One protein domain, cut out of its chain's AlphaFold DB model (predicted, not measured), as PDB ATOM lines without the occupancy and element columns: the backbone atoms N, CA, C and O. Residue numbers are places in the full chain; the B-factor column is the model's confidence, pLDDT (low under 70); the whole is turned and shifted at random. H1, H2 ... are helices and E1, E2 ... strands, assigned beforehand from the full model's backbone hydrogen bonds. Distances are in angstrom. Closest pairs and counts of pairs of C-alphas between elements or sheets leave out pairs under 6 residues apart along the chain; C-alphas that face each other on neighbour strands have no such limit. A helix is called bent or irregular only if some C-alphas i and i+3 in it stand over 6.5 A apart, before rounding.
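What this domain is: This is residues 243 to 398 of the 499 residues of an uncharacterized protein of Calocera viscosa (strain TUFC12733) (UniProt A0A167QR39). A strongly twisted sheet of five strands is built round the long strand E5, with H4 and the last residues of H2, 282 to 288, packed on one face. The rest of H2 runs on past the sheet towards H1, and short H3 packs on H2 and H4 off the sheet. The printed part has 156 residues with four named helices and five named strands, in the order H1 H2 E1 E2 E3 H3 E4 E5 H4; the class is mixed, helices and strands. The sheet is branched, with E2 and E5 parallel and its other neighbour pairs antiparallel. The whole is compact, with a radius of gyration of the C-alphas of 16.0 A, and spans 48 by 41 by 30 A.

How they stand to each other: E5, residues 368 to 378, has E1, residues 300 to 305, on one side, antiparallel, with N 303 and O 370 2.8 A apart, within hydrogen-bond range. On the other side of E5 are E2, residues 317 to 323, parallel, with N 320 and O 375 at 2.8 A, and E4, residues 360 to 362, antiparallel, with N 361 and O 369 at 2.9 A. The pairing is staggered: E5 pairs with E4 over residues 368 to 370 and with E2 over 374 to 378. E4 and E5 form a hairpin, as do E2 and E3, residues 330 to 336, with N 319 and O 334 at 2.8 A. H4, residues 382 to 394, is on the sheet at a height of 10.1 A, over E3 and only just over E2, with 3 of its C-alphas there; it runs along the strands, at 3 degrees to E3 on the local plane. H4 is only just irregular, with C-alphas 383 and 386 6.7 A apart. H2, residues 268 to 288, is on the same face and has a kink of 43 degrees near residue 281. With residues 279 to 283 alone H2 touches residues 390 to 394 of H4, at a steep tilt of 50 degrees, opposite ways; their closest C-alphas, of Ala 279 and Tyr 393, are 5.1 A apart. H3, residues 338 to 344, is not on the sheet; it touches H4, about perpendicular at 79 degrees, the closest C-alphas being those of Val 340 and Leu 392, 6.8 A apart. H3 only just touches H2, with 3 pairs of C-alphas within 8 A, the closest those of Ala 279 and Val 340 at 6.7 A. H1, residues 251 to 256, is close to H2 but not clearly touching, with C-alphas 251 and 268 7.7 A apart. Every O i to N i+4 pair is within hydrogen-bond range in H1, but 12 of 17 in H2, 2 of 3 in H3 and 6 of 9 in H4.

Where its parts are: H1 begins at C-alpha 251 (-7.628, -40.422, 70.531). From first to last C-alpha, H2 measures 29.4 A, E1 15.4 A, E2 19.1 A, E3 18.9 A, E5 30.5 A and H4 19.3 A. H4 ends at C-alpha 394 (-13.514, -27.127, 88.822).

The domain as a whole: The two C-alphas farthest apart, of Gly 265 and Lys 327, are 52.1 A apart. The printed part has no cut. The links H1 to H2, H2 to E1, E1 to E2 and H3 to E4 are long. The mean pLDDT of the printed part is 86.0, and residues 243 to 249 and 350 are under 70.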
ATOM      1  N   GLY A 243      -6.964 -21.260  77.751       42.50
ATOM      2  CA  GLY A 243      -6.846 -22.336  78.729       42.50
ATOM      3  C   GLY A 243      -5.616 -23.185  78.390       42.50
ATOM      4  O   GLY A 243      -5.271 -23.255  77.208       42.50
ATOM      5  N   PRO A 244      -4.926 -23.775  79.386       43.41
ATOM      6  CA  PRO A 244      -3.633 -24.411  79.170       43.41
ATOM      7  C   PRO A 244      -3.663 -25.241  77.885       43.41
ATOM      8  O   PRO A 244      -4.560 -26.067  77.733       43.41
ATOM      9  N   LEU A 245      -2.745 -24.990  76.941       43.28
ATOM     10  CA  LEU A 245      -2.629 -25.823  75.745       43.28
ATOM     11  C   LEU A 245      -2.187 -27.206  76.218       43.28
ATOM     12  O   LEU A 245      -1.006 -27.473  76.450       43.28
ATOM     13  N   TYR A 246      -3.169 -28.063  76.471       48.16
ATOM     14  CA  TYR A 246      -2.933 -29.428  76.890       48.16
ATOM     15  C   TYR A 246      -2.186 -30.127  75.767       48.16
ATOM     16  O   TYR A 246      -2.494 -29.926  74.588       48.16
ATOM     17  N   ARG A 247      -1.252 -31.019  76.119       51.75
ATOM     18  CA  ARG A 247      -0.951 -32.095  75.176       51.75
ATOM     19  C   ARG A 247      -2.297 -32.761  74.904       51.75
ATOM     20  O   ARG A 247      -2.922 -33.191  75.877       51.75
ATOM     21  N   PRO A 248      -2.771 -32.796  73.648       56.34
ATOM     22  CA  PRO A 248      -4.037 -33.428  73.348       56.34
ATOM     23  C   PRO A 248      -3.979 -34.827  73.942       56.34
ATOM     24  O   PRO A 248      -3.042 -35.576  73.640       56.34
ATOM     25  N   ILE A 249      -4.929 -35.179  74.815       63.81
ATOM     26  CA  ILE A 249      -5.126 -36.595  75.088       63.81
ATOM     27  C   ILE A 249      -5.387 -37.204  73.722       63.81
ATOM     28  O   ILE A 249      -6.363 -36.864  73.052       63.81
ATOM     29  N   THR A 250      -4.455 -38.041  73.280       71.38
ATOM     30  CA  THR A 250      -4.588 -38.650  71.968       71.38
ATOM     31  C   THR A 250      -5.846 -39.498  71.963       71.38
ATOM     32  O   THR A 250      -6.200 -40.121  72.970       71.38
ATOM     33  N   ARG A 251      -6.505 -39.530  70.809       74.75
ATOM     34  CA  ARG A 251      -7.628 -40.422  70.531       74.75
ATOM     35  C   ARG A 251      -7.360 -41.837  71.066       74.75
ATOM     36  O   ARG A 251      -8.187 -42.416  71.766       74.75
ATOM     37  N   ASP A 252      -6.146 -42.322  70.831       77.38
ATOM     38  CA  ASP A 252      -5.671 -43.649  71.224       77.38
ATOM     39  C   ASP A 252      -5.550 -43.832  72.737       77.38
ATOM     40  O   ASP A 252      -5.754 -44.932  73.244       77.38
ATOM     41  N   THR A 253      -5.222 -42.782  73.493       74.62
ATOM     42  CA  THR A 253      -5.203 -42.850  74.962       74.62
ATOM     43  C   THR A 253      -6.603 -43.102  75.512       74.62
ATOM     44  O   THR A 253      -6.762 -43.945  76.390       74.62
ATOM     45  N   LEU A 254      -7.624 -42.426  74.977       75.75
ATOM     46  CA  LEU A 254      -9.012 -42.624  75.406       75.75
ATOM     47  C   LEU A 254      -9.553 -43.988  74.978       75.75
ATOM     48  O   LEU A 254     -10.198 -44.664  75.778       75.75
ATOM     49  N   ILE A 255      -9.230 -44.432  73.759       77.56
ATOM     50  CA  ILE A 255      -9.601 -45.769  73.274       77.56
ATOM     51  C   ILE A 255      -8.959 -46.858  74.143       77.56
ATOM     52  O   ILE A 255      -9.658 -47.764  74.591       77.56
ATOM     53  N   ARG A 256      -7.658 -46.755  74.454       76.19
ATOM     54  CA  ARG A 256      -6.962 -47.708  75.346       76.19
ATOM     55  C   ARG A 256      -7.508 -47.696  76.772       76.19
ATOM     56  O   ARG A 256      -7.480 -48.718  77.446       76.19
ATOM     57  N   LYS A 257      -8.031 -46.555  77.220       72.25
ATOM     58  CA  LYS A 257      -8.757 -46.409  78.487       72.25
ATOM     59  C   LYS A 257     -10.237 -46.783  78.355       72.25
ATOM     60  O   LYS A 257     -11.026 -46.366  79.190       72.25
ATOM     61  N   GLY A 258     -10.617 -47.527  77.309       73.56
ATOM     62  CA  GLY A 258     -11.961 -48.062  77.061       73.56
ATOM     63  C   GLY A 258     -13.064 -47.010  76.965       73.56
ATOM     64  O   GLY A 258     -14.239 -47.357  76.999       73.56
ATOM     65  N   ARG A 259     -12.705 -45.734  76.795       79.25
ATOM     66  CA  ARG A 259     -13.645 -44.627  76.618       79.25
ATOM     67  C   ARG A 259     -13.816 -44.274  75.148       79.25
ATOM     68  O   ARG A 259     -13.709 -43.116  74.742       79.25
ATOM     69  N   LYS A 260     -14.037 -45.299  74.318       80.88
ATOM     70  CA  LYS A 260     -14.319 -45.117  72.885       80.88
ATOM     71  C   LYS A 260     -15.606 -44.300  72.682       80.88
ATOM     72  O   LYS A 260     -15.673 -43.513  71.742       80.88
ATOM     73  N   ASP A 261     -16.558 -44.412  73.611       79.81
ATOM     74  CA  ASP A 261     -17.791 -43.615  73.698       79.81
ATOM     75  C   ASP A 261     -17.529 -42.101  73.704       79.81
ATOM     76  O   ASP A 261     -18.276 -41.327  73.106       79.81
ATOM     77  N   LEU A 262     -16.434 -41.668  74.333       76.81
ATOM     78  CA  LEU A 262     -16.071 -40.254  74.402       76.81
ATOM     79  C   LEU A 262     -15.431 -39.729  73.116       76.81
ATOM     80  O   LEU A 262     -15.223 -38.526  72.999       76.81
ATOM     81  N   VAL A 263     -15.098 -40.606  72.173       80.19
ATOM     82  CA  VAL A 263     -14.165 -40.322  71.080       80.19
ATOM     83  C   VAL A 263     -14.765 -40.595  69.705       80.19
ATOM     84  O   VAL A 263     -14.389 -39.966  68.715       80.19
ATOM     85  N   GLU A 264     -15.650 -41.579  69.603       83.00
ATOM     86  CA  GLU A 264     -16.233 -41.997  68.335       83.00
ATOM     87  C   GLU A 264     -17.084 -40.868  67.733       83.00
ATOM     88  O   GLU A 264     -18.028 -40.383  68.346       83.00
ATOM     89  N   GLY A 265     -16.689 -40.403  66.542       84.44
ATOM     90  CA  GLY A 265     -17.358 -39.308  65.831       84.44
ATOM     91  C   GLY A 265     -17.097 -37.896  66.373       84.44
ATOM     92  O   GLY A 265     -17.715 -36.960  65.876       84.44
ATOM     93  N   LYS A 266     -16.202 -37.715  67.354       84.19
ATOM     94  CA  LYS A 266     -15.946 -36.416  68.003       84.19
ATOM     95  C   LYS A 266     -14.582 -35.829  67.634       84.19
ATOM     96  O   LYS A 266     -13.603 -36.562  67.470       84.19
ATOM     97  N   THR A 267     -14.499 -34.501  67.529       82.31
ATOM     98  CA  THR A 267     -13.220 -33.794  67.360       82.31
ATOM     99  C   THR A 267     -12.445 -33.730  68.683       82.31
ATOM    100  O   THR A 267     -12.998 -33.942  69.761       82.31
ATOM    101  N   ILE A 268     -11.150 -33.398  68.632       71.75
ATOM    102  CA  ILE A 268     -10.333 -33.193  69.845       71.75
ATOM    103  C   ILE A 268     -10.924 -32.082  70.733       71.75
ATOM    104  O   ILE A 268     -10.910 -32.203  71.959       71.75
ATOM    105  N   GLY A 269     -11.481 -31.029  70.123       74.56
ATOM    106  CA  GLY A 269     -12.176 -29.961  70.844       74.56
ATOM    107  C   GLY A 269     -13.421 -30.473  71.573       74.56
ATOM    108  O   GLY A 269     -13.589 -30.206  72.764       74.56
ATOM    109  N   ASP A 270     -14.237 -31.290  70.902       80.06
ATOM    110  CA  ASP A 270     -15.444 -31.888  71.493       80.06
ATOM    111  C   ASP A 270     -15.110 -32.818  72.661       80.06
ATOM    112  O   ASP A 270     -15.815 -32.828  73.672       80.06
ATOM    113  N   ILE A 271     -14.019 -33.580  72.546       77.88
ATOM    114  CA  ILE A 271     -13.506 -34.445  73.613       77.88
ATOM    115  C   ILE A 271     -13.124 -33.602  74.834       77.88
ATOM    116  O   ILE A 271     -13.547 -33.917  75.947       77.88
ATOM    117  N   GLY A 272     -12.367 -32.519  74.637       77.44
ATOM    118  CA  GLY A 272     -11.975 -31.611  75.719       77.44
ATOM    119  C   GLY A 272     -13.183 -30.994  76.430       77.44
ATOM    120  O   GLY A 272     -13.268 -31.042  77.658       77.44
ATOM    121  N   ASN A 273     -14.155 -30.498  75.660       79.88
ATOM    122  CA  ASN A 273     -15.396 -29.929  76.189       79.88
ATOM    123  C   ASN A 273     -16.245 -30.971  76.928       79.88
ATOM    124  O   ASN A 273     -16.778 -30.686  78.000       79.88
ATOM    125  N   THR A 274     -16.323 -32.194  76.395       82.31
ATOM    126  CA  THR A 274     -17.023 -33.314  77.037       82.31
ATOM    127  C   THR A 274     -16.363 -33.637  78.378       82.31
ATOM    128  O   THR A 274     -17.024 -33.599  79.412       82.31
ATOM    129  N   LEU A 275     -15.048 -33.869  78.401       82.38
ATOM    130  CA  LEU A 275     -14.307 -34.162  79.634       82.38
ATOM    131  C   LEU A 275     -14.453 -33.042  80.670       82.38
ATOM    132  O   LEU A 275     -14.558 -33.321  81.862       82.38
ATOM    133  N   PHE A 276     -14.522 -31.785  80.231       80.25
ATOM    134  CA  PHE A 276     -14.760 -30.651  81.117       80.25
ATOM    135  C   PHE A 276     -16.177 -30.634  81.707       80.25
ATOM    136  O   PHE A 276     -16.336 -30.455  82.918       80.25
ATOM    137  N   ALA A 277     -17.205 -30.856  80.886       82.25
ATOM    138  CA  ALA A 277     -18.581 -30.972  81.364       82.25
ATOM    139  C   ALA A 277     -18.713 -32.124  82.377       82.25
ATOM    140  O   ALA A 277     -19.306 -31.955  83.448       82.25
ATOM    141  N   HIS A 278     -18.062 -33.255  82.091       84.06
ATOM    142  CA  HIS A 278     -18.017 -34.406  82.983       84.06
ATOM    143  C   HIS A 278     -17.214 -34.145  84.260       84.06
ATOM    144  O   HIS A 278     -17.638 -34.591  85.323       84.06
ATOM    145  N   ALA A 279     -16.128 -33.366  84.225       85.44
ATOM    146  CA  ALA A 279     -15.322 -33.075  85.412       85.44
ATOM    147  C   ALA A 279     -16.161 -32.489  86.558       85.44
ATOM    148  O   ALA A 279     -15.995 -32.880  87.710       85.44
ATOM    149  N   ARG A 280     -17.149 -31.632  86.274       81.69
ATOM    150  CA  ARG A 280     -18.048 -31.122  87.326       81.69
ATOM    151  C   ARG A 280     -18.898 -32.229  87.953       81.69
ATOM    152  O   ARG A 280     -19.006 -32.289  89.176       81.69
ATOM    153  N   THR A 281     -19.453 -33.123  87.136       84.88
ATOM    154  CA  THR A 281     -20.218 -34.284  87.627       84.88
ATOM    155  C   THR A 281     -19.327 -35.269  88.390       84.88
ATOM    156  O   THR A 281     -19.701 -35.749  89.461       84.88
ATOM    157  N   TRP A 282     -18.095 -35.474  87.925       87.88
ATOM    158  CA  TRP A 282     -17.092 -36.314  88.566       87.88
ATOM    159  C   TRP A 282     -16.572 -35.729  89.885       87.88
ATOM    160  O   TRP A 282     -16.253 -36.466  90.821       87.88
ATOM    161  N   LYS A 283     -16.561 -34.395  90.025       88.00
ATOM    162  CA  LYS A 283     -16.257 -33.716  91.297       88.00
ATOM    163  C   LYS A 283     -17.248 -34.108  92.391       88.00
ATOM    164  O   LYS A 283     -16.865 -34.213  93.560       88.00
ATOM    165  N   ALA A 284     -18.515 -34.296  92.024       84.44
ATOM    166  CA  ALA A 284     -19.533 -34.792  92.937       84.44
ATOM    167  C   ALA A 284     -19.361 -36.300  93.171       84.44
ATOM    168  O   ALA A 284     -19.395 -36.742  94.315       84.44
ATOM    169  N   SER A 285     -19.085 -37.083  92.124       83.88
ATOM    170  CA  SER A 285     -19.008 -38.541  92.244       83.88
ATOM    171  C   SER A 285     -17.793 -39.058  93.021       83.88
ATOM    172  O   SER A 285     -17.919 -40.055  93.729       83.88
ATOM    173  N   ARG A 286     -16.645 -38.360  93.019       84.31
ATOM    174  CA  ARG A 286     -15.489 -38.728  93.875       84.31
ATOM    175  C   ARG A 286     -15.842 -38.737  95.369       84.31
ATOM    176  O   ARG A 286     -15.185 -39.387  96.171       84.31
ATOM    177  N   CYS A 287     -16.892 -38.006  95.744       84.62
ATOM    178  CA  CYS A 287     -17.408 -37.940  97.105       84.62
ATOM    179  C   CYS A 287     -18.388 -39.071  97.440       84.62
ATOM    180  O   CYS A 287     -18.768 -39.190  98.602       84.62
ATOM    181  N   ASN A 288     -18.792 -39.871  96.448       88.12
ATOM    182  CA  ASN A 288     -19.766 -40.952  96.582       88.12
ATOM    183  C   ASN A 288     -19.112 -42.304  96.878       88.12
ATOM    184  O   ASN A 288     -19.756 -43.335  96.716       88.12
ATOM    185  N   VAL A 289     -17.852 -42.323  97.309       93.19
ATOM    186  CA  VAL A 289     -17.199 -43.535  97.798       93.19
ATOM    187  C   VAL A 289     -16.691 -43.315  99.215       93.19
ATOM    188  O   VAL A 289     -16.102 -42.281  99.531       93.19
ATOM    189  N   SER A 290     -16.931 -44.292 100.079       95.19
ATOM    190  CA  SER A 290     -16.284 -44.400 101.377       95.19
ATOM    191  C   SER A 290     -15.010 -45.210 101.200       95.19
ATOM    192  O   SER A 290     -15.050 -46.377 100.797       95.19
ATOM    193  N   VAL A 291     -13.884 -44.554 101.464       94.31
ATOM    194  CA  VAL A 291     -12.563 -45.173 101.426       94.31
ATOM    195  C   VAL A 291     -12.314 -45.820 102.791       94.31
ATOM    196  O   VAL A 291     -12.360 -45.106 103.798       94.31
ATOM    197  N   PRO A 292     -12.095 -47.146 102.864       93.75
ATOM    198  CA  PRO A 292     -11.739 -47.793 104.121       93.75
ATOM    199  C   PRO A 292     -10.342 -47.349 104.572       93.75
ATOM    200  O   PRO A 292      -9.619 -46.679 103.841       93.75
ATOM    201  N   HIS A 293      -9.930 -47.737 105.778       90.25
ATOM    202  CA  HIS A 293      -8.519 -47.620 106.132       90.25
ATOM    203  C   HIS A 293      -7.713 -48.565 105.230       90.25
ATOM    204  O   HIS A 293      -7.990 -49.763 105.201       90.25
ATOM    205  N   VAL A 294      -6.782 -48.017 104.450       87.94
ATOM    206  CA  VAL A 294      -6.023 -48.759 103.436       87.94
ATOM    207  C   VAL A 294      -4.584 -48.878 103.910       87.94
ATOM    208  O   VAL A 294      -3.996 -47.879 104.314       87.94
ATOM    209  N   ASP A 295      -4.004 -50.074 103.840       91.38
ATOM    210  CA  ASP A 295      -2.550 -50.198 103.916       91.38
ATOM    211  C   ASP A 295      -1.966 -49.621 102.613       91.38
ATOM    212  O   ASP A 295      -2.341 -50.085 101.531       91.38
ATOM    213  N   PRO A 296      -1.056 -48.633 102.672       88.56
ATOM    214  CA  PRO A 296      -0.425 -48.051 101.489       88.56
ATOM    215  C   PRO A 296       0.200 -49.090 100.546       88.56
ATOM    216  O   PRO A 296       0.350 -48.813  99.364       88.56
ATOM    217  N   ARG A 297       0.549 -50.284 101.042       90.56
ATOM    218  CA  ARG A 297       1.132 -51.382 100.255       90.56
ATOM    219  C   ARG A 297       0.127 -52.123  99.377       90.56
ATOM    220  O   ARG A 297       0.533 -52.944  98.554       90.56
ATOM    221  N   TRP A 298      -1.171 -51.908  99.563       95.31
ATOM    222  CA  TRP A 298      -2.180 -52.566  98.743       95.31
ATOM    223  C   TRP A 298      -2.152 -52.028  97.318       95.31
ATOM    224  O   TRP A 298      -2.040 -50.830  97.093       95.31
ATOM    225  N   THR A 299      -2.309 -52.926  96.347       95.88
ATOM    226  CA  THR A 299      -2.406 -52.567  94.925       95.88
ATOM    227  C   THR A 299      -3.826 -52.174  94.530       95.88
ATOM    228  O   THR A 299      -4.023 -51.431  93.569       95.88
ATOM    229  N   THR A 300      -4.824 -52.649  95.276       96.88
ATOM    230  CA  THR A 300      -6.245 -52.367  95.062       96.88
ATOM    231  C   THR A 300      -6.984 -52.245  96.387       96.88
ATOM    232  O   THR A 300      -6.623 -52.897  97.363       96.88
ATOM    233  N   VAL A 301      -8.071 -51.479  96.404       96.94
ATOM    234  CA  VAL A 301      -8.930 -51.278  97.572       96.94
ATOM    235  C   VAL A 301     -10.402 -51.402  97.191       96.94
ATOM    236  O   VAL A 301     -10.842 -50.856  96.182       96.94
ATOM    237  N   LYS A 302     -11.181 -52.102  98.017       97.31
ATOM    238  CA  LYS A 302     -12.639 -52.174  97.888       97.31
ATOM    239  C   LYS A 302     -13.275 -51.005  98.642       97.31
ATOM    240  O   LYS A 302     -13.233 -50.956  99.868       97.31
ATOM    241  N   CYS A 303     -13.863 -50.068  97.913       96.94
ATOM    242  CA  CYS A 303     -14.564 -48.906  98.451       96.94
ATOM    243  C   CYS A 303     -16.075 -49.149  98.446       96.94
ATOM    244  O   CYS A 303     -16.619 -49.692  97.482       96.94
ATOM    245  N   LYS A 304     -16.774 -48.700  99.492       96.38
ATOM    246  CA  LYS A 304     -18.243 -48.728  99.522       96.38
ATOM    247  C   LYS A 304     -18.784 -47.534  98.742       96.38
ATOM    248  O   LYS A 304     -18.376 -46.404  98.997       96.38
ATOM    249  N   VAL A 305     -19.701 -47.763  97.814       95.62
ATOM    250  CA  VAL A 305     -20.396 -46.700  97.084       95.62
ATOM    251  C   VAL A 305     -21.531 -46.174  97.965       95.62
ATOM    252  O   VAL A 305     -22.323 -46.938  98.505       95.62
ATOM    253  N   LEU A 306     -21.569 -44.857  98.152       93.50
ATOM    254  CA  LEU A 306     -22.506 -44.161  99.036       93.50
ATOM    255  C   LEU A 306     -23.807 -43.756  98.341       93.50
ATOM    256  O   LEU A 306     -24.791 -43.475  99.017       93.50
ATOM    257  N   SER A 307     -23.802 -43.662  97.009       89.19
ATOM    258  CA  SER A 307     -24.974 -43.268  96.231       89.19
ATOM    259  C   SER A 307     -25.454 -44.411  95.359       89.19
ATOM    260  O   SER A 307     -24.681 -44.975  94.585       89.19
ATOM    261  N   ASP A 308     -26.757 -44.676  95.417       83.44
ATOM    262  CA  ASP A 308     -27.342 -45.746  94.627       83.44
ATOM    263  C   ASP A 308     -27.555 -45.381  93.156       83.44
ATOM    264  O   ASP A 308     -27.726 -46.273  92.326       83.44
ATOM    265  N   SER A 309     -27.461 -44.098  92.799       86.12
ATOM    266  CA  SER A 309     -27.794 -43.635  91.452       86.12
ATOM    267  C   SER A 309     -26.881 -44.260  90.382       86.12
ATOM    268  O   SER A 309     -25.653 -44.235  90.523       86.12
ATOM    269  N   PRO A 310     -27.459 -44.802  89.292       80.50
ATOM    270  CA  PRO A 310     -26.699 -45.379  88.182       80.50
ATOM    271  C   PRO A 310     -25.993 -44.309  87.338       80.50
ATOM    272  O   PRO A 310     -25.139 -44.636  86.523       80.50
ATOM    273  N   HIS A 311     -26.330 -43.029  87.531       79.75
ATOM    274  CA  HIS A 311     -25.749 -41.914  86.786       79.75
ATOM    275  C   HIS A 311     -24.418 -41.420  87.366       79.75
ATOM    276  O   HIS A 311     -23.777 -40.557  86.769       79.75
ATOM    277  N   PHE A 312     -23.995 -41.929  88.528       81.50
ATOM    278  CA  PHE A 312     -22.701 -41.566  89.095       81.50
ATOM    279  C   PHE A 312     -21.600 -42.484  88.578       81.50
ATOM    280  O   PHE A 312     -21.510 -43.653  88.953       81.50
ATOM    281  N   GLU A 313     -20.711 -41.915  87.768       88.31
ATOM    282  CA  GLU A 313     -19.443 -42.558  87.437       88.31
ATOM    283  C   GLU A 313     -18.574 -42.636  88.699       88.31
ATOM    284  O   GLU A 313     -18.299 -41.622  89.341       88.31
ATOM    285  N   SER A 314     -18.174 -43.847  89.085       92.62
ATOM    286  CA  SER A 314     -17.287 -44.045  90.233       92.62
ATOM    287  C   SER A 314     -15.871 -43.552  89.910       92.62
ATOM    288  O   SER A 314     -15.445 -43.670  88.757       92.62
ATOM    289  N   PRO A 315     -15.116 -43.039  90.903       95.44
ATOM    290  CA  PRO A 315     -13.698 -42.753  90.714       95.44
ATOM    291  C   PRO A 315     -12.965 -43.988  90.186       95.44
ATOM    292  O   PRO A 315     -13.340 -45.117  90.492       95.44
ATOM    293  N   THR A 316     -11.932 -43.775  89.373       95.94
ATOM    294  CA  THR A 316     -11.204 -44.862  88.706       95.94
ATOM    295  C   THR A 316     -10.017 -45.357  89.512       95.94
ATOM    296  O   THR A 316      -9.606 -46.498  89.333       95.94
ATOM    297  N   HIS A 317      -9.466 -44.528  90.396       96.56
ATOM    298  CA  HIS A 317      -8.289 -44.852  91.197       96.56
ATOM    299  C   HIS A 317      -8.412 -44.262  92.601       96.56
ATOM    300  O   HIS A 317      -9.148 -43.293  92.823       96.56
ATOM    301  N   LEU A 318      -7.638 -44.810  93.535       97.06
ATOM    302  CA  LEU A 318      -7.357 -44.172  94.814       97.06
ATOM    303  C   LEU A 318      -5.914 -43.662  94.820       97.06
ATOM    304  O   LEU A 318      -4.973 -44.451  94.808       97.06
ATOM    305  N   LEU A 319      -5.740 -42.344  94.857       95.69
ATOM    306  CA  LEU A 319      -4.430 -41.727  95.016       95.69
ATOM    307  C   LEU A 319      -4.074 -41.674  96.508       95.69
ATOM    308  O   LEU A 319      -4.820 -41.108  97.308       95.69
ATOM    309  N   VAL A 320      -2.940 -42.260  96.876       95.94
ATOM    310  CA  VAL A 320      -2.396 -42.263  98.236       95.94
ATOM    311  C   VAL A 320      -1.197 -41.334  98.261       95.94
ATOM    312  O   VAL A 320      -0.116 -41.656  97.768       95.94
ATOM    313  N   LEU A 321      -1.413 -40.148  98.814       94.69
ATOM    314  CA  LEU A 321      -0.398 -39.115  98.930       94.69
ATOM    315  C   LEU A 321       0.442 -39.362 100.174       94.69
ATOM    316  O   LEU A 321      -0.097 -39.367 101.283       94.69
ATOM    317  N   VAL A 322       1.746 -39.519  99.984       94.56
ATOM    318  CA  VAL A 322       2.692 -39.790 101.069       94.56
ATOM    319  C   VAL A 322       3.532 -38.544 101.323       94.56
ATOM    320  O   VAL A 322       4.170 -38.033 100.405       94.56
ATOM    321  N   THR A 323       3.548 -38.059 102.563       93.69
ATOM    322  CA  THR A 323       4.435 -36.977 103.023       93.69
ATOM    323  C   THR A 323       5.175 -37.432 104.279       93.69
ATOM    324  O   THR A 323       4.609 -38.150 105.097       93.69
ATOM    325  N   GLY A 324       6.419 -36.983 104.457       91.38
ATOM    326  CA  GLY A 324       7.257 -37.339 105.604       91.38
ATOM    327  C   GLY A 324       8.189 -38.519 105.320       91.38
ATOM    328  O   GLY A 324       8.272 -39.008 104.194       91.38
ATOM    329  N   ALA A 325       8.921 -38.954 106.345       90.00
ATOM    330  CA  ALA A 325       9.890 -40.041 106.252       90.00
ATOM    331  C   ALA A 325       9.835 -40.939 107.495       90.00
ATOM    332  O   ALA A 325       9.541 -40.485 108.599       90.00
ATOM    333  N   GLY A 326      10.146 -42.226 107.320       91.06
ATOM    334  CA  GLY A 326      10.216 -43.187 108.418       91.06
ATOM    335  C   GLY A 326       8.883 -43.365 109.151       91.06
ATOM    336  O   GLY A 326       7.876 -43.713 108.542       91.06
ATOM    337  N   LYS A 327       8.897 -43.168 110.474       91.12
ATOM    338  CA  LYS A 327       7.713 -43.330 111.336       91.12
ATOM    339  C   LYS A 327       6.738 -42.153 111.252       91.12
ATOM    340  O   LYS A 327       5.569 -42.338 111.567       91.12
ATOM    341  N   ASP A 328       7.195 -41.002 110.765       91.94
ATOM    342  CA  ASP A 328       6.402 -39.772 110.658       91.94
ATOM    343  C   ASP A 328       5.741 -39.635 109.273       91.94
ATOM    344  O   ASP A 328       5.436 -38.536 108.805       91.94
ATOM    345  N   MET A 329       5.555 -40.758 108.569       93.12
ATOM    346  CA  MET A 329       4.846 -40.774 107.294       93.12
ATOM    347  C   MET A 329       3.353 -40.534 107.510       93.12
ATOM    348  O   MET A 329       2.684 -41.246 108.259       93.12
ATOM    349  N   THR A 330       2.822 -39.556 106.785       93.50
ATOM    350  CA  THR A 330       1.397 -39.229 106.752       93.50
ATOM    351  C   THR A 330       0.812 -39.596 105.396       93.50
ATOM    352  O   THR A 330       1.435 -39.383 104.352       93.50
ATOM    353  N   TYR A 331      -0.404 -40.141 105.421       94.06
ATOM    354  CA  TYR A 331      -1.103 -40.634 104.239       94.06
ATOM    355  C   TYR A 331      -2.417 -39.887 104.049       94.06
ATOM    356  O   TYR A 331      -3.247 -39.843 104.960       94.06
ATOM    357  N   THR A 332      -2.627 -39.354 102.848       94.38
ATOM    358  CA  THR A 332      -3.904 -38.752 102.445       94.38
ATOM    359  C   THR A 332      -4.486 -39.534 101.278       94.38
ATOM    360  O   THR A 332      -3.824 -39.732 100.262       94.38
ATOM    361  N   TYR A 333      -5.737 -39.959 101.422       94.69
ATOM    362  CA  TYR A 333      -6.439 -40.801 100.458       94.69
ATOM    363  C   TYR A 333      -7.391 -39.950  99.617       94.69
ATOM    364  O   TYR A 333      -8.318 -39.342 100.154       94.69
ATOM    365  N   VAL A 334      -7.175 -39.908  98.305       95.19
ATOM    366  CA  VAL A 334      -7.941 -39.064  97.379       95.19
ATOM    367  C   VAL A 334      -8.510 -39.931  96.253       95.19
ATOM    368  O   VAL A 334      -7.752 -40.413  95.409       95.19
ATOM    369  N   PRO A 335      -9.831 -40.177  96.212       96.44
ATOM    370  CA  PRO A 335     -10.466 -40.841  95.079       96.44
ATOM    371  C   PRO A 335     -10.399 -39.945  93.842       96.44
ATOM    372  O   PRO A 335     -10.815 -38.785  93.893       96.44
ATOM    373  N   VAL A 336      -9.908 -40.472  92.720       95.88
ATOM    374  CA  VAL A 336      -9.681 -39.680  91.503       95.88
ATOM    375  C   VAL A 336     -10.188 -40.373  90.241       95.88
ATOM    376  O   VAL A 336     -10.268 -41.598  90.166       95.88
ATOM    377  N   HIS A 337     -10.496 -39.568  89.226       94.38
ATOM    378  CA  HIS A 337     -10.713 -39.997  87.853       94.38
ATOM    379  C   HIS A 337      -9.423 -39.704  87.086       94.38
ATOM    380  O   HIS A 337      -9.074 -38.546  86.857       94.38
ATOM    381  N   ASP A 338      -8.697 -40.747  86.709       92.19
ATOM    382  CA  ASP A 338      -7.431 -40.650  85.977       92.19
ATOM    383  C   ASP A 338      -7.516 -39.761  84.731       92.19
ATOM    384  O   ASP A 338      -6.590 -38.995  84.479       92.19
ATOM    385  N   LEU A 339      -8.629 -39.772  83.991       89.25
ATOM    386  CA  LEU A 339      -8.821 -38.878  82.843       89.25
ATOM    387  C   LEU A 339      -8.750 -37.391  83.213       89.25
ATOM    388  O   LEU A 339      -8.216 -36.602  82.434       89.25
ATOM    389  N   VAL A 340      -9.218 -36.999  84.401       90.31
ATOM    390  CA  VAL A 340      -9.092 -35.617  84.896       90.31
ATOM    391  C   VAL A 340      -7.635 -35.276  85.176       90.31
ATOM    392  O   VAL A 340      -7.222 -34.154  84.953       90.31
ATOM    393  N   TYR A 341      -6.813 -36.224  85.603       90.06
ATOM    394  CA  TYR A 341      -5.396 -35.953  85.840       90.06
ATOM    395  C   TYR A 341      -4.590 -35.975  84.543       90.06
ATOM    396  O   TYR A 341      -3.802 -35.070  84.279       90.06
ATOM    397  N   LEU A 342      -4.826 -36.967  83.687       84.19
ATOM    398  CA  LEU A 342      -4.145 -37.115  82.403       84.19
ATOM    399  C   LEU A 342      -4.453 -35.964  81.440       84.19
ATOM    400  O   LEU A 342      -3.596 -35.607  80.634       84.19
ATOM    401  N   THR A 343      -5.647 -35.360  81.520       80.31
ATOM    402  CA  THR A 343      -5.992 -34.206  80.668       80.31
ATOM    403  C   THR A 343      -5.238 -32.955  81.078       80.31
ATOM    404  O   THR A 343      -5.006 -32.091  80.242       80.31
ATOM    405  N   GLN A 344      -4.880 -32.829  82.353       82.88
ATOM    406  CA  GLN A 344      -4.514 -31.538  82.936       82.88
ATOM    407  C   GLN A 344      -3.064 -31.474  83.379       82.88
ATOM    408  O   GLN A 344      -2.454 -30.406  83.363       82.88
ATOM    409  N   CYS A 345      -2.491 -32.614  83.745       83.38
ATOM    410  CA  CYS A 345      -1.145 -32.715  84.264       83.38
ATOM    411  C   CYS A 345      -0.234 -33.332  83.200       83.38
ATOM    412  O   CYS A 345       0.048 -34.527  83.211       83.38
ATOM    413  N   THR A 346       0.281 -32.499  82.295       71.88
ATOM    414  CA  THR A 346       1.167 -32.933  81.194       71.88
ATOM    415  C   THR A 346       2.479 -33.569  81.659       71.88
ATOM    416  O   THR A 346       3.119 -34.284  80.894       71.88
ATOM    417  N   GLY A 347       2.896 -33.295  82.899       73.94
ATOM    418  CA  GLY A 347       4.079 -33.893  83.521       73.94
ATOM    419  C   GLY A 347       3.841 -35.270  84.143       73.94
ATOM    420  O   GLY A 347       4.814 -35.942  84.479       73.94
ATOM    421  N   LEU A 348       2.585 -35.709  84.299       77.19
ATOM    422  CA  LEU A 348       2.310 -37.063  84.772       77.19
ATOM    423  C   LEU A 348       2.666 -38.047  83.662       77.19
ATOM    424  O   LEU A 348       2.105 -38.005  82.566       77.19
ATOM    425  N   ARG A 349       3.635 -38.925  83.943       73.19
ATOM    426  CA  ARG A 349       4.077 -39.943  82.990       73.19
ATOM    427  C   ARG A 349       2.888 -40.813  82.594       73.19
ATOM    428  O   ARG A 349       2.138 -41.291  83.448       73.19
ATOM    429  N   SER A 350       2.738 -41.045  81.291       67.56
ATOM    430  CA  SER A 350       1.821 -42.060  80.781       67.56
ATOM    431  C   SER A 350       2.202 -43.400  81.411       67.56
ATOM    432  O   SER A 350       3.303 -43.887  81.173       67.56
ATOM    433  N   GLY A 351       1.323 -43.951  82.247       78.75
ATOM    434  CA  GLY A 351       1.578 -45.184  82.997       78.75
ATOM    435  C   GLY A 351       1.515 -45.035  84.516       78.75
ATOM    436  O   GLY A 351       1.431 -46.051  85.189       78.75
ATOM    437  N   ILE A 352       1.476 -43.810  85.065       87.19
ATOM    438  CA  ILE A 352       1.294 -43.637  86.520       87.19
ATOM    439  C   ILE A 352      -0.047 -44.206  87.005       87.19
ATOM    440  O   ILE A 352      -0.137 -44.771  88.087       87.19
ATOM    441  N   PHE A 353      -1.084 -44.074  86.175       90.38
ATOM    442  CA  PHE A 353      -2.385 -44.678  86.408       90.38
ATOM    443  C   PHE A 353      -2.466 -45.994  85.637       90.38
ATOM    444  O   PHE A 353      -2.520 -45.937  84.393       90.38
ATOM    445  N   PRO A 354      -2.511 -47.154  86.319       90.69
ATOM    446  CA  PRO A 354      -2.777 -48.416  85.646       90.69
ATOM    447  C   PRO A 354      -4.114 -48.355  84.875       90.69
ATOM    448  O   PRO A 354      -4.950 -47.471  85.086       90.69
ATOM    449  N   PRO A 355      -4.344 -49.230  83.889       87.75
ATOM    450  CA  PRO A 355      -5.675 -49.381  83.311       87.75
ATOM    451  C   PRO A 355      -6.683 -49.726  84.415       87.75
ATOM    452  O   PRO A 355      -6.441 -50.632  85.208       87.75
ATOM    453  N   SER A 356      -7.796 -48.994  84.477       89.06
ATOM    454  CA  SER A 356      -8.826 -49.194  85.494       89.06
ATOM    455  C   SER A 356     -10.206 -49.009  84.889       89.06
ATOM    456  O   SER A 356     -10.483 -47.987  84.260       89.06
ATOM    457  N   PHE A 357     -11.054 -50.006  85.110       89.00
ATOM    458  CA  PHE A 357     -12.452 -50.041  84.706       89.00
ATOM    459  C   PHE A 357     -13.258 -50.462  85.928       89.00
ATOM    460  O   PHE A 357     -13.612 -51.633  86.052       89.00
ATOM    461  N   PRO A 358     -13.438 -49.551  86.897       88.62
ATOM    462  CA  PRO A 358     -14.093 -49.882  88.150       88.62
ATOM    463  C   PRO A 358     -15.511 -50.397  87.889       88.62
ATOM    464  O   PRO A 358     -16.407 -49.638  87.523       88.62
ATOM    465  N   GLU A 359     -15.721 -51.693  88.096       91.19
ATOM    466  CA  GLU A 359     -17.049 -52.287  88.035       91.19
ATOM    467  C   GLU A 359     -17.740 -52.135  89.383       91.19
ATOM    468  O   GLU A 359     -17.207 -52.501  90.436       91.19
ATOM    469  N   ARG A 360     -18.955 -51.595  89.336       93.00
ATOM    470  CA  ARG A 360     -19.822 -51.498  90.500       93.00
ATOM    471  C   ARG A 360     -20.440 -52.866  90.764       93.00
ATOM    472  O   ARG A 360     -21.166 -53.387  89.921       93.00
ATOM    473  N   LYS A 361     -20.163 -53.436  91.932       95.50
ATOM    474  CA  LYS A 361     -20.678 -54.744  92.353       95.50
ATOM    475  C   LYS A 361     -21.713 -54.553  93.448       95.50
ATOM    476  O   LYS A 361     -21.482 -53.781  94.374       95.50
ATOM    477  N   GLN A 362     -22.859 -55.212  93.315       95.81
ATOM    478  CA  GLN A 362     -23.837 -55.281  94.393       95.81
ATOM    479  C   GLN A 362     -23.397 -56.371  95.372       95.81
ATOM    480  O   GLN A 362     -23.099 -57.493  94.969       95.81
ATOM    481  N   GLU A 363     -23.298 -56.008  96.641       96.69
ATOM    482  CA  GLU A 363     -22.937 -56.891  97.742       96.69
ATOM    483  C   GLU A 363     -24.175 -57.618  98.284       96.69
ATOM    484  O   GLU A 363     -25.315 -57.241  98.005       96.69
ATOM    485  N   GLU A 364     -23.953 -58.651  99.097       96.69
ATOM    486  CA  GLU A 364     -25.029 -59.444  99.713       96.69
ATOM    487  C   GLU A 364     -25.942 -58.609 100.625       96.69
ATOM    488  O   GLU A 364     -27.130 -58.898 100.746       96.69
ATOM    489  N   ASP A 365     -25.413 -57.536 101.225       95.06
ATOM    490  CA  ASP A 365     -26.174 -56.591 102.053       95.06
ATOM    491  C   ASP A 365     -27.007 -55.590 101.227       95.06
ATOM    492  O   ASP A 365     -27.615 -54.672 101.779       95.06
ATOM    493  N   GLY A 366     -27.019 -55.743  99.898       93.75
ATOM    494  CA  GLY A 366     -27.691 -54.862  98.950       93.75
ATOM    495  C   GLY A 366     -26.945 -53.559  98.670       93.75
ATOM    496  O   GLY A 366     -27.349 -52.824  97.764       93.75
ATOM    497  N   SER A 367     -25.858 -53.274  99.395       94.56
ATOM    498  CA  SER A 367     -25.023 -52.107  99.134       94.56
ATOM    499  C   SER A 367     -24.161 -52.311  97.894       94.56
ATOM    500  O   SER A 367     -24.007 -53.419  97.386       94.56
ATOM    501  N   TYR A 368     -23.599 -51.225  97.375       95.75
ATOM    502  CA  TYR A 368     -22.706 -51.299  96.231       95.75
ATOM    503  C   TYR A 368     -21.264 -51.067  96.652       95.75
ATOM    504  O   TYR A 368     -20.971 -50.219  97.497       95.75
ATOM    505  N   SER A 369     -20.347 -51.777  96.010       96.50
ATOM    506  CA  SER A 369     -18.916 -51.574  96.161       96.50
ATOM    507  C   SER A 369     -18.238 -51.370  94.813       96.50
ATOM    508  O   SER A 369     -18.778 -51.684  93.750       96.50
ATOM    509  N   VAL A 370     -17.039 -50.807  94.869       96.56
ATOM    510  CA  VAL A 370     -16.166 -50.624  93.719       96.56
ATOM    511  C   VAL A 370     -14.738 -50.943  94.132       96.56
ATOM    512  O   VAL A 370     -14.304 -50.559  95.216       96.56
ATOM    513  N   THR A 371     -14.001 -51.670  93.297       97.12
ATOM    514  CA  THR A 371     -12.585 -51.963  93.559       97.12
ATOM    515  C   THR A 371     -11.719 -51.004  92.760       97.12
ATOM    516  O   THR A 371     -11.819 -50.962  91.536       97.12
ATOM    517  N   LEU A 372     -10.892 -50.222  93.453       97.31
ATOM    518  CA  LEU A 372     -10.046 -49.191  92.865       97.31
ATOM    519  C   LEU A 372      -8.573 -49.592  92.967       97.31
ATOM    520  O   LEU A 372      -8.135 -49.954  94.059       97.31
ATOM    521  N   PRO A 373      -7.779 -49.499  91.891       97.12
ATOM    522  CA  PRO A 373      -6.330 -49.555  91.999       97.12
ATOM    523  C   PRO A 373      -5.791 -48.378  92.816       97.12
ATOM    524  O   PRO A 373      -6.274 -47.244  92.715       97.12
ATOM    525  N   VAL A 374      -4.775 -48.670  93.618       96.62
ATOM    526  CA  VAL A 374      -4.091 -47.722  94.493       96.62
ATOM    527  C   VAL A 374      -2.856 -47.184  93.777       96.62
ATOM    528  O   VAL A 374      -2.053 -47.947  93.243       96.62
ATOM    529  N   VAL A 375      -2.701 -45.862  93.770       95.31
ATOM    530  CA  VAL A 375      -1.535 -45.173  93.205       95.31
ATOM    531  C   VAL A 375      -0.851 -44.398  94.318       95.31
ATOM    532  O   VAL A 375      -1.427 -43.462  94.867       95.31
ATOM    533  N   LEU A 376       0.380 -44.775  94.651       94.19
ATOM    534  CA  LEU A 376       1.198 -44.072  95.636       94.19
ATOM    535  C   LEU A 376       1.899 -42.887  94.978       94.19
ATOM    536  O   LEU A 376       2.567 -43.045  93.956       94.19
ATOM    537  N   LEU A 377       1.776 -41.705  95.580       92.44
ATOM    538  CA  LEU A 377       2.453 -40.506  95.107       92.44
ATOM    539  C   LEU A 377       3.145 -39.787  96.273       92.44
ATOM    540  O   LEU A 377       2.459 -39.218  97.128       92.44
ATOM    541  N   PRO A 378       4.489 -39.770  96.321       91.12
ATOM    542  CA  PRO A 378       5.207 -38.963  97.293       91.12
ATOM    543  C   PRO A 378       5.035 -37.483  96.947       91.12
ATOM    544  O   PRO A 378       5.338 -37.046  95.835       91.12
ATOM    545  N   VAL A 379       4.539 -36.705  97.904       89.06
ATOM    546  CA  VAL A 379       4.347 -35.259  97.766       89.06
ATOM    547  C   VAL A 379       4.913 -34.541  98.992       89.06
ATOM    548  O   VAL A 379       4.813 -35.051 100.106       89.06
ATOM    549  N   PRO A 380       5.492 -33.340  98.834       84.94
ATOM    550  CA  PRO A 380       6.071 -32.607  99.961       84.94
ATOM    551  C   PRO A 380       5.015 -32.070 100.939       84.94
ATOM    552  O   PRO A 380       5.309 -31.889 102.114       84.94
ATOM    553  N   ALA A 381       3.788 -31.817 100.469       85.56
ATOM    554  CA  ALA A 381       2.705 -31.241 101.266       85.56
ATOM    555  C   ALA A 381       1.345 -31.841 100.869       85.56
ATOM    556  O   ALA A 381       0.559 -31.223 100.146       85.56
ATOM    557  N   ASN A 382       1.056 -33.058 101.336       87.19
ATOM    558  CA  ASN A 382      -0.212 -33.748 101.061       87.19
ATOM    559  C   ASN A 382      -1.459 -32.956 101.512       87.19
ATOM    560  O   ASN A 382      -2.490 -33.020 100.845       87.19
ATOM    561  N   HIS A 383      -1.365 -32.161 102.580       82.19
ATOM    562  CA  HIS A 383      -2.465 -31.336 103.095       82.19
ATOM    563  C   HIS A 383      -2.919 -30.239 102.114       82.19
ATOM    564  O   HIS A 383      -4.097 -29.891 102.086       82.19
ATOM    565  N   CYS A 384      -2.023 -29.723 101.267       84.38
ATOM    566  CA  CYS A 384      -2.364 -28.726 100.245       84.38
ATOM    567  C   CYS A 384      -2.973 -29.345  98.982       84.38
ATOM    568  O   CYS A 384      -3.563 -28.635  98.165       84.38
ATOM    569  N   PHE A 385      -2.838 -30.660  98.795       88.25
ATOM    570  CA  PHE A 385      -3.226 -31.312  97.548       88.25
ATOM    571  C   PHE A 385      -4.730 -31.233  97.283       88.25
ATOM    572  O   PHE A 385      -5.135 -31.174  96.127       88.25
ATOM    573  N   GLY A 386      -5.555 -31.147  98.332       88.38
ATOM    574  CA  GLY A 386      -7.001 -30.983  98.187       88.38
ATOM    575  C   GLY A 386      -7.397 -29.740  97.384       88.38
ATOM    576  O   GLY A 386      -8.363 -29.790  96.628       88.38
ATOM    577  N   LEU A 387      -6.628 -28.646  97.481       88.06
ATOM    578  CA  LEU A 387      -6.858 -27.430  96.691       88.06
ATOM    579  C   LEU A 387      -6.534 -27.646  95.212       88.06
ATOM    580  O   LEU A 387      -7.276 -27.190  94.343       88.06
ATOM    581  N   LEU A 388      -5.434 -28.352  94.934       88.94
ATOM    582  CA  LEU A 388      -5.045 -28.704  93.574       88.94
ATOM    583  C   LEU A 388      -6.069 -29.655  92.954       88.94
ATOM    584  O   LEU A 388      -6.544 -29.387  91.859       88.94
ATOM    585  N   ASP A 389      -6.451 -30.717  93.662       91.12
ATOM    586  CA  ASP A 389      -7.480 -31.661  93.220       91.12
ATOM    587  C   ASP A 389      -8.791 -30.923  92.895       91.12
ATOM    588  O   ASP A 389      -9.322 -31.011  91.787       91.12
ATOM    589  N   ASP A 390      -9.266 -30.068  93.801       90.25
ATOM    590  CA  ASP A 390     -10.452 -29.244  93.564       90.25
ATOM    591  C   ASP A 390     -10.335 -28.323  92.350       90.25
ATOM    592  O   ASP A 390     -11.326 -28.132  91.626       90.25
ATOM    593  N   TYR A 391      -9.154 -27.751  92.127       89.94
ATOM    594  CA  TYR A 391      -8.863 -26.961  90.941       89.94
ATOM    595  C   TYR A 391      -8.914 -27.816  89.674       89.94
ATOM    596  O   TYR A 391      -9.537 -27.387  88.702       89.94
ATOM    597  N   LEU A 392      -8.360 -29.032  89.684       89.62
ATOM    598  CA  LEU A 392      -8.377 -29.904  88.512       89.62
ATOM    599  C   LEU A 392      -9.818 -30.211  88.071       89.62
ATOM    600  O   LEU A 392     -10.161 -30.136  86.890       89.62
ATOM    601  N   TYR A 393     -10.720 -30.457  89.018       90.69
ATOM    602  CA  TYR A 393     -12.121 -30.727  88.690       90.69
ATOM    603  C   TYR A 393     -12.956 -29.482  88.352       90.69
ATOM    604  O   TYR A 393     -13.901 -29.571  87.570       90.69
ATOM    605  N   SER A 394     -12.669 -28.330  88.966       88.31
ATOM    606  CA  SER A 394     -13.514 -27.127  88.822       88.31
ATOM    607  C   SER A 394     -12.999 -26.104  87.815       88.31
ATOM    608  O   SER A 394     -13.790 -25.308  87.307       88.31
ATOM    609  N   ARG A 395     -11.686 -26.095  87.560       82.38
ATOM    610  CA  ARG A 395     -10.942 -25.059  86.821       82.38
ATOM    611  C   ARG A 395     -11.154 -23.639  87.319       82.38
ATOM    612  O   ARG A 395     -10.890 -22.679  86.600       82.38
ATOM    613  N   ASN A 396     -11.598 -23.491  88.558       84.44
ATOM    614  CA  ASN A 396     -11.812 -22.182  89.135       84.44
ATOM    615  C   ASN A 396     -10.481 -21.648  89.687       84.44
ATOM    616  O   ASN A 396     -10.140 -21.892  90.846       84.44
ATOM    617  N   LEU A 397      -9.716 -20.954  88.832       80.44
ATOM    618  CA  LEU A 397      -8.458 -20.300  89.211       80.44
ATOM    619  C   LEU A 397      -8.675 -19.292  90.339       80.44
ATOM    620  O   LEU A 397      -7.897 -19.268  91.286       80.44
ATOM    621  N   THR A 398      -9.750 -18.503  90.273       78.62
ATOM    622  CA  THR A 398     -10.082 -17.505  91.295       78.62
ATOM    623  C   THR A 398     -10.226 -18.158  92.664       78.62
ATOM    624  O   THR A 398      -9.581 -17.734  93.618       78.62
TER     625      THR A 398